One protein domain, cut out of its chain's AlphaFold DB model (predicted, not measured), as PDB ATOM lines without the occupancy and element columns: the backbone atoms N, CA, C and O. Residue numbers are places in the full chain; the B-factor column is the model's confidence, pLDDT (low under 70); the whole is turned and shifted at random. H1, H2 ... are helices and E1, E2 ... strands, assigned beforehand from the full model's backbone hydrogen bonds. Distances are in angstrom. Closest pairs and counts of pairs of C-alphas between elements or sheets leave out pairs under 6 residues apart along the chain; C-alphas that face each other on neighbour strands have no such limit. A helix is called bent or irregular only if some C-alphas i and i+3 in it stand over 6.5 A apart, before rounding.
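Overview. This is residues 4 to 62 of the 81 residues of an uncharacterized protein of Rhodospirillaceae bacterium (UniProt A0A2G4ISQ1). A long, twisted two-stranded hairpin, E1 and E2, makes the longest axis, and a single shorter helix, H1, runs lengthwise over one face of it, packing on both strands with residues 52 to 60. The turn end of the hairpin, residues 23 to 28, sticks out beyond the helix, and at the opposite end a long link folds back from E2 to H1. The printed part has 59 residues, with two named strands and one named helix in the order E1, E2, H1; the sheet, ordered E1 - E2, is antiparallel. The class is mixed, helices and strands. The whole is loose, with a radius of gyration of the C-alphas of 13.6 A, and the C-alphas span 40 by 27 by 16 A.

Arrangement. Residues 4 to 5, a stretch too short to be named, pair antiparallel with residues 15 to 16 of the strand E1, which holds residues 14 to 23. E1 and E2, residues 28 to 37, form a hairpin of antiparallel neighbours, with 167 degrees between their N-to-C directions. C-alphas 14 and 37 face each other at 4.8 A, and C-alphas 23 and 28 at 4.6 A. Across the pair, N 14 and O 37 are within hydrogen-bond range at 2.9 A, and N 22 and O 29 at 2.8 A. H1, residues 49 to 61, has 5 pairs of C-alphas within 8 A with E1; the closest are those of Lys 20 and Leu 59, 6.4 A apart. With E2 it has 3 such pairs, the closest being the C-alphas of Gln 33 and Ala 55, 6.8 A apart. In H1 every O i to N i+4 pair is within hydrogen-bond range, and the helix is neither bent nor irregular.

Along the chain. E1 runs from Gly 14, with its C-alpha at (177.110, 184.766, 151.021), to Gln 23, 29.2 A from first to last C-alpha. E2 runs from Val 28 to Thr 37, 28.3 A, and its last C-alpha is at (176.486, 185.738, 155.672). H1 runs from Arg 49 to Thr 61, 18.3 A, and C-alpha 61 is at (170.024, 210.048, 155.959).

Size, cuts and confidence. The two C-alphas farthest apart are those of Gly 12 and Asp 25, at 40.0 A; those of Gly 4 and Ser 62, the first and last printed, are 21.3 A apart. Residues 23 to 28 stand free. The link from E1 to E2, 4 residues, is tight, and that from E2 to H1, 11 residues, is long. The printed part has no cut. The mean pLDDT of the printed part is 88.5, and no printed residue is under 70.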
ATOM      1  N   GLY A   4     173.109 191.396 146.165       74.56
ATOM      2  CA  GLY A   4     173.583 190.309 147.022       74.56
ATOM      3  C   GLY A   4     174.227 189.174 146.227       74.56
ATOM      4  O   GLY A   4     173.689 188.736 145.210       74.56
ATOM      5  N   CYS A   5     175.358 188.662 146.709       86.50
ATOM      6  CA  CYS A   5     175.981 187.435 146.232       86.50
ATOM      7  C   CYS A   5     175.556 186.265 147.129       86.50
ATOM      8  O   CYS A   5     176.027 186.127 148.252       86.50
ATOM      9  N   LYS A   6     174.691 185.381 146.624       89.69
ATOM     10  CA  LYS A   6     174.175 184.217 147.375       89.69
ATOM     11  C   LYS A   6     175.263 183.255 147.852       89.69
ATOM     12  O   LYS A   6     175.135 182.635 148.906       89.69
ATOM     13  N   ARG A   7     176.313 183.106 147.041       90.81
ATOM     14  CA  ARG A   7     177.475 182.261 147.310       90.81
ATOM     15  C   ARG A   7     178.650 182.715 146.458       90.81
ATOM     16  O   ARG A   7     178.619 182.592 145.233       90.81
ATOM     17  N   ASN A   8     179.705 183.173 147.110       87.69
ATOM     18  CA  ASN A   8     180.999 183.378 146.488       87.69
ATOM     19  C   ASN A   8     181.652 182.007 146.222       87.69
ATOM     20  O   ASN A   8     181.664 181.134 147.093       87.69
ATOM     21  N   ARG A   9     182.165 181.797 145.004       86.88
ATOM     22  CA  ARG A   9     182.771 180.521 144.585       86.88
ATOM     23  C   ARG A   9     184.127 180.243 145.237       86.88
ATOM     24  O   ARG A   9     184.478 179.080 145.379       86.88
ATOM     25  N   GLU A  10     184.858 181.280 145.625       88.38
ATOM     26  CA  GLU A  10     186.198 181.184 146.214       88.38
ATOM     27  C   GLU A  10     186.131 180.977 147.727       88.38
ATOM     28  O   GLU A  10     186.816 180.121 148.275       88.38
ATOM     29  N   THR A  11     185.283 181.747 148.410       88.31
ATOM     30  CA  THR A  11     185.201 181.748 149.880       88.31
ATOM     31  C   THR A  11     184.051 180.908 150.424       88.31
ATOM     32  O   THR A  11     184.002 180.622 151.617       88.31
ATOM     33  N   GLY A  12     183.099 180.526 149.572       90.62
ATOM     34  CA  GLY A  12     181.937 179.734 149.956       90.62
ATOM     35  C   GLY A  12     180.886 180.477 150.781       90.62
ATOM     36  O   GLY A  12     179.894 179.849 151.122       90.62
ATOM     37  N   VAL A  13     181.055 181.770 151.084       91.31
ATOM     38  CA  VAL A  13     180.103 182.565 151.887       91.31
ATOM     39  C   VAL A  13     179.131 183.367 151.021       91.31
ATOM     40  O   VAL A  13     179.407 183.639 149.852       91.31
ATOM     41  N   GLY A  14     177.993 183.754 151.595       92.31
ATOM     42  CA  GLY A  14     177.110 184.766 151.021       92.31
ATOM     43  C   GLY A  14     177.567 186.186 151.378       92.31
ATOM     44  O   GLY A  14     178.282 186.401 152.357       92.31
ATOM     45  N   GLU A  15     177.147 187.169 150.589       91.06
ATOM     46  CA  GLU A  15     177.306 188.591 150.891       91.06
ATOM     47  C   GLU A  15     176.034 189.344 150.519       91.06
ATOM     48  O   GLU A  15     175.551 189.228 149.398       91.06
ATOM     49  N   THR A  16     175.522 190.173 151.421       87.44
ATOM     50  CA  THR A  16     174.464 191.137 151.100       87.44
ATOM     51  C   THR A  16     174.979 192.547 151.273       87.44
ATOM     52  O   THR A  16     175.709 192.831 152.223       87.44
ATOM     53  N   ARG A  17     174.619 193.426 150.333       88.31
ATOM     54  CA  ARG A  17     175.156 194.776 150.250       88.31
ATOM     55  C   ARG A  17     174.087 195.780 149.836       88.31
ATOM     56  O   ARG A  17     173.422 195.625 148.811       88.31
ATOM     57  N   TYR A  18     174.010 196.865 150.598       88.56
ATOM     58  CA  TYR A  18     173.261 198.059 150.231       88.56
ATOM     59  C   TYR A  18     174.223 199.191 149.924       88.56
ATOM     60  O   TYR A  18     175.150 199.464 150.685       88.56
ATOM     61  N   THR A  19     173.975 199.860 148.804       90.38
ATOM     62  CA  THR A  19     174.820 200.943 148.315       90.38
ATOM     63  C   THR A  19     173.964 202.154 147.983       90.38
ATOM     64  O   THR A  19     172.935 202.031 147.316       90.38
ATOM     65  N   LYS A  20     174.416 203.330 148.419       91.25
ATOM     66  CA  LYS A  20     173.908 204.631 147.993       91.25
ATOM     67  C   LYS A  20     175.001 205.351 147.216       91.25
ATOM     68  O   LYS A  20     176.116 205.509 147.713       91.25
ATOM     69  N   ALA A  21     174.665 205.796 146.012       91.00
ATOM     70  CA  ALA A  21     175.467 206.765 145.282       91.00
ATOM     71  C   ALA A  21     174.977 208.173 145.635       91.00
ATOM     72  O   ALA A  21     173.775 208.439 145.607       91.00
ATOM     73  N   ILE A  22     175.904 209.053 145.987       89.75
ATOM     74  CA  ILE A  22     175.646 210.452 146.312       89.75
ATOM     75  C   ILE A  22     176.433 211.288 145.308       89.75
ATOM     76  O   ILE A  22     177.661 211.234 145.277       89.75
ATOM     77  N   GLN A  23     175.726 212.037 144.466       84.88
ATOM     78  CA  GLN A  23     176.340 213.002 143.562       84.88
ATOM     79  C   GLN A  23     176.660 214.269 144.359       84.88
ATOM     80  O   GLN A  23     175.745 214.939 144.827       84.88
ATOM     81  N   GLY A  24     177.943 214.570 144.539       80.94
ATOM     82  CA  GLY A  24     178.400 215.899 144.945       80.94
ATOM     83  C   GLY A  24     178.744 216.751 143.723       80.94
ATOM     84  O   GLY A  24     178.703 216.263 142.591       80.94
ATOM     85  N   ASP A  25     179.144 218.000 143.948       77.94
ATOM     86  CA  ASP A  25     179.383 218.967 142.864       77.94
ATOM     87  C   ASP A  25     180.464 218.521 141.874       77.94
ATOM     88  O   ASP A  25     180.279 218.595 140.663       77.94
ATOM     89  N   ALA A  26     181.591 218.012 142.379       78.12
ATOM     90  CA  ALA A  26     182.728 217.610 141.547       78.12
ATOM     91  C   ALA A  26     182.975 216.092 141.518       78.12
ATOM     92  O   ALA A  26     183.841 215.620 140.778       78.12
ATOM     93  N   ARG A  27     182.299 215.315 142.377       84.50
ATOM     94  CA  ARG A  27     182.611 213.896 142.626       84.50
ATOM     95  C   ARG A  27     181.363 213.095 142.969       84.50
ATOM     96  O   ARG A  27     180.423 213.617 143.557       84.50
ATOM     97  N   VAL A  28     181.401 211.798 142.673       88.38
ATOM     98  CA  VAL A  28     180.415 210.826 143.156       88.38
ATOM     99  C   VAL A  28     180.987 210.101 144.367       88.38
ATOM    100  O   VAL A  28     182.094 209.567 144.311       88.38
ATOM    101  N   TYR A  29     180.217 210.054 145.448       88.50
ATOM    102  CA  TYR A  29     180.528 209.294 146.651       88.50
ATOM    103  C   TYR A  29     179.692 208.022 146.667       88.50
ATOM    104  O   TYR A  29     178.486 208.053 146.424       88.50
ATOM    105  N   ILE A  30     180.328 206.895 146.968       91.12
ATOM    106  CA  ILE A  30     179.656 205.604 147.090       91.12
ATOM    107  C   ILE A  30     179.721 205.182 148.552       91.12
ATOM    108  O   ILE A  30     180.795 204.868 149.062       91.12
ATOM    109  N   LEU A  31     178.571 205.163 149.218       91.25
ATOM    110  CA  LEU A  31     178.443 204.670 150.583       91.25
ATOM    111  C   LEU A  31     177.842 203.272 150.551       91.25
ATOM    112  O   LEU A  31     176.840 203.037 149.878       91.25
ATOM    113  N   THR A  32     178.476 202.332 151.245       91.31
ATOM    114  CA  THR A  32     178.102 200.920 151.192       91.31
ATOM    115  C   THR A  32     178.102 200.307 152.581       91.31
ATOM    116  O   THR A  32     179.089 200.428 153.298       91.31
ATOM    117  N   GLN A  33     177.030 199.584 152.901       91.00
ATOM    118  CA  GLN A  33     176.956 198.683 154.046       91.00
ATOM    119  C   GLN A  33     176.874 197.244 153.529       91.00
ATOM    120  O   GLN A  33     176.022 196.938 152.689       91.00
ATOM    121  N   ALA A  34     177.765 196.372 154.002       89.81
ATOM    122  CA  ALA A  34     177.859 194.986 153.556       89.81
ATOM    123  C   ALA A  34     177.989 194.018 154.737       89.81
ATOM    124  O   ALA A  34     178.686 194.307 155.708       89.81
ATOM    125  N   TRP A  35     177.373 192.844 154.606       90.44
ATOM    126  CA  TRP A  35     177.454 191.746 155.567       90.44
ATOM    127  C   TRP A  35     177.927 190.495 154.851       90.44
ATOM    128  O   TRP A  35     177.412 190.150 153.786       90.44
ATOM    129  N   ARG A  36     178.861 189.781 155.476       90.88
ATOM    130  CA  ARG A  36     179.154 188.392 155.120       90.88
ATOM    131  C   ARG A  36     178.176 187.502 155.862       90.88
ATOM    132  O   ARG A  36     178.032 187.623 157.074       90.88
ATOM    133  N   THR A  37     177.525 186.614 155.137       89.81
ATOM    134  CA  THR A  37     176.486 185.738 155.672       89.81
ATOM    135  C   THR A  37     176.825 184.291 155.327       89.81
ATOM    136  O   THR A  37     177.615 184.032 154.411       89.81
ATOM    137  N   PRO A  38     176.200 183.305 155.985       91.81
ATOM    138  CA  PRO A  38     176.077 181.980 155.393       91.81
ATOM    139  C   PRO A  38     175.487 182.073 153.979       91.81
ATOM    140  O   PRO A  38     174.826 183.057 153.630       91.81
ATOM    141  N   THR A  39     175.723 181.059 153.149       92.62
ATOM    142  CA  THR A  39     175.085 180.976 151.828       92.62
ATOM    143  C   THR A  39     173.573 180.969 151.956       92.62
ATOM    144  O   THR A  39     173.039 180.296 152.836       92.62
ATOM    145  N   TYR A  40     172.888 181.651 151.046       89.38
ATOM    146  CA  TYR A  40     171.440 181.815 151.112       89.38
ATOM    147  C   TYR A  40     170.763 181.609 149.754       89.38
ATOM    148  O   TYR A  40     171.376 181.772 148.697       89.38
ATOM    149  N   GLY A  41     169.491 181.206 149.789       86.62
ATOM    150  CA  GLY A  41     168.669 180.963 148.602       86.62
ATOM    151  C   GLY A  41     167.929 182.211 148.116       86.62
ATOM    152  O   GLY A  41     168.267 183.340 148.463       86.62
ATOM    153  N   ASP A  42     166.873 182.015 147.326       85.81
ATOM    154  CA  ASP A  42     166.023 183.119 146.847       85.81
ATOM    155  C   ASP A  42     165.276 183.851 147.971       85.81
ATOM    156  O   ASP A  42     164.863 184.990 147.786       85.81
ATOM    157  N   GLN A  43     165.170 183.229 149.148       83.94
ATOM    158  CA  GLN A  43     164.577 183.826 150.348       83.94
ATOM    159  C   GLN A  43     165.425 184.973 150.937       83.94
ATOM    160  O   GLN A  43     164.931 185.730 151.766       83.94
ATOM    161  N   GLY A  44     166.682 185.135 150.496       82.12
ATOM    162  CA  GLY A  44     167.620 186.112 151.055       82.12
ATOM    163  C   GLY A  44     168.384 185.582 152.276       82.12
ATOM    164  O   GLY A  44     168.126 184.464 152.728       82.12
ATOM    165  N   PRO A  45     169.382 186.333 152.771       86.56
ATOM    166  CA  PRO A  45     170.144 185.939 153.950       86.56
ATOM    167  C   PRO A  45     169.318 186.097 155.232       86.56
ATOM    168  O   PRO A  45     168.434 186.951 155.310       86.56
ATOM    169  N   ASP A  46     169.681 185.344 156.267       84.50
ATOM    170  CA  ASP A  46     169.142 185.531 157.615       84.50
ATOM    171  C   ASP A  46     169.847 186.707 158.310       84.50
ATOM    172  O   ASP A  46     170.753 186.535 159.125       84.50
ATOM    173  N   ILE A  47     169.510 187.928 157.885       86.69
ATOM    174  CA  ILE A  47     169.943 189.163 158.549       86.69
ATOM    175  C   ILE A  47     168.762 189.662 159.384       86.69
ATOM    176  O   ILE A  47     167.672 189.839 158.822       86.69
ATOM    177  N   PRO A  48     168.948 189.937 160.692       90.25
ATOM    178  CA  PRO A  48     167.887 190.479 161.522       90.25
ATOM    179  C   PRO A  48     167.278 191.718 160.874       90.25
ATOM    180  O   PRO A  48     167.985 192.651 160.491       90.25
ATOM    181  N   ARG A  49     165.947 191.755 160.781       87.56
ATOM    182  CA  ARG A  49     165.239 192.853 160.109       87.56
ATOM    183  C   ARG A  49     165.629 194.231 160.649       87.56
ATOM    184  O   ARG A  49     165.758 195.169 159.871       87.56
ATOM    185  N   ARG A  50     165.889 194.323 161.954       91.69
ATOM    186  CA  ARG A  50     166.370 195.543 162.603       91.69
ATOM    187  C   ARG A  50     167.692 196.046 162.014       91.69
ATOM    188  O   ARG A  50     167.798 197.228 161.735       91.69
ATOM    189  N   GLU A  51     168.667 195.173 161.761       90.06
ATOM    190  CA  GLU A  51     169.950 195.588 161.168       90.06
ATOM    191  C   GLU A  51     169.784 196.107 159.738       90.06
ATOM    192  O   GLU A  51     170.446 197.064 159.333       90.06
ATOM    193  N   LEU A  52     168.879 195.490 158.971       87.12
ATOM    194  CA  LEU A  52     168.539 195.960 157.630       87.12
ATOM    195  C   LEU A  52     167.897 197.351 157.681       87.12
ATOM    196  O   LEU A  52     168.265 198.224 156.897       87.12
ATOM    197  N   GLU A  53     166.952 197.558 158.596       90.44
ATOM    198  CA  GLU A  53     166.272 198.842 158.788       90.44
ATOM    199  C   GLU A  53     167.241 199.930 159.270       90.44
ATOM    200  O   GLU A  53     167.238 201.025 158.707       90.44
ATOM    201  N   ASP A  54     168.131 199.613 160.212       91.62
ATOM    202  CA  ASP A  54     169.156 200.534 160.715       91.62
ATOM    203  C   ASP A  54     170.113 200.964 159.592       91.62
ATOM    204  O   ASP A  54     170.402 202.152 159.421       91.62
ATOM    205  N   ALA A  55     170.564 200.020 158.762       90.25
ATOM    206  CA  ALA A  55     171.430 200.333 157.635       90.25
ATOM    207  C   ALA A  55     170.725 201.167 156.562       90.25
ATOM    208  O   ALA A  55     171.309 202.110 156.030       90.25
ATOM    209  N   LEU A  56     169.468 200.852 156.245       89.81
ATOM    210  CA  LEU A  56     168.671 201.663 155.326       89.81
ATOM    211  C   LEU A  56     168.449 203.075 155.886       89.81
ATOM    212  O   LEU A  56     168.597 204.046 155.144       89.81
ATOM    213  N   GLY A  57     168.164 203.211 157.182       93.00
ATOM    214  CA  GLY A  57     168.035 204.501 157.863       93.00
ATOM    215  C   GLY A  57     169.323 205.322 157.800       93.00
ATOM    216  O   GLY A  57     169.312 206.491 157.413       93.00
ATOM    217  N   PHE A  58     170.464 204.694 158.077       91.75
ATOM    218  CA  PHE A  58     171.768 205.340 157.965       91.75
ATOM    219  C   PHE A  58     172.072 205.780 156.526       91.75
ATOM    220  O   PHE A  58     172.409 206.939 156.278       91.75
ATOM    221  N   LEU A  59     171.912 204.887 155.547       91.94
ATOM    222  CA  LEU A  59     172.204 205.198 154.147       91.94
ATOM    223  C   LEU A  59     171.289 206.312 153.621       91.94
ATOM    224  O   LEU A  59     171.751 207.226 152.939       91.94
ATOM    225  N   THR A  60     169.994 206.278 153.939       90.75
ATOM    226  CA  THR A  60     169.033 207.282 153.453       90.75
ATOM    227  C   THR A  60     169.304 208.672 154.022       90.75
ATOM    228  O   THR A  60     169.254 209.632 153.253       90.75
ATOM    229  N   THR A  61     169.696 208.773 155.292       91.25
ATOM    230  CA  THR A  61     170.024 210.048 155.959       91.25
ATOM    231  C   THR A  61     171.428 210.572 155.649       91.25
ATOM    232  O   THR A  61     171.686 211.761 155.809       91.25
ATOM    233  N   SER A  62     172.331 209.720 155.157       90.25
ATOM    234  CA  SER A  62     173.694 210.122 154.794       90.25
ATOM    235  C   SER A  62     173.713 211.056 153.583       90.25
ATOM    236  O   SER A  62     173.239 210.695 152.503       90.25
TER     237      SER A  62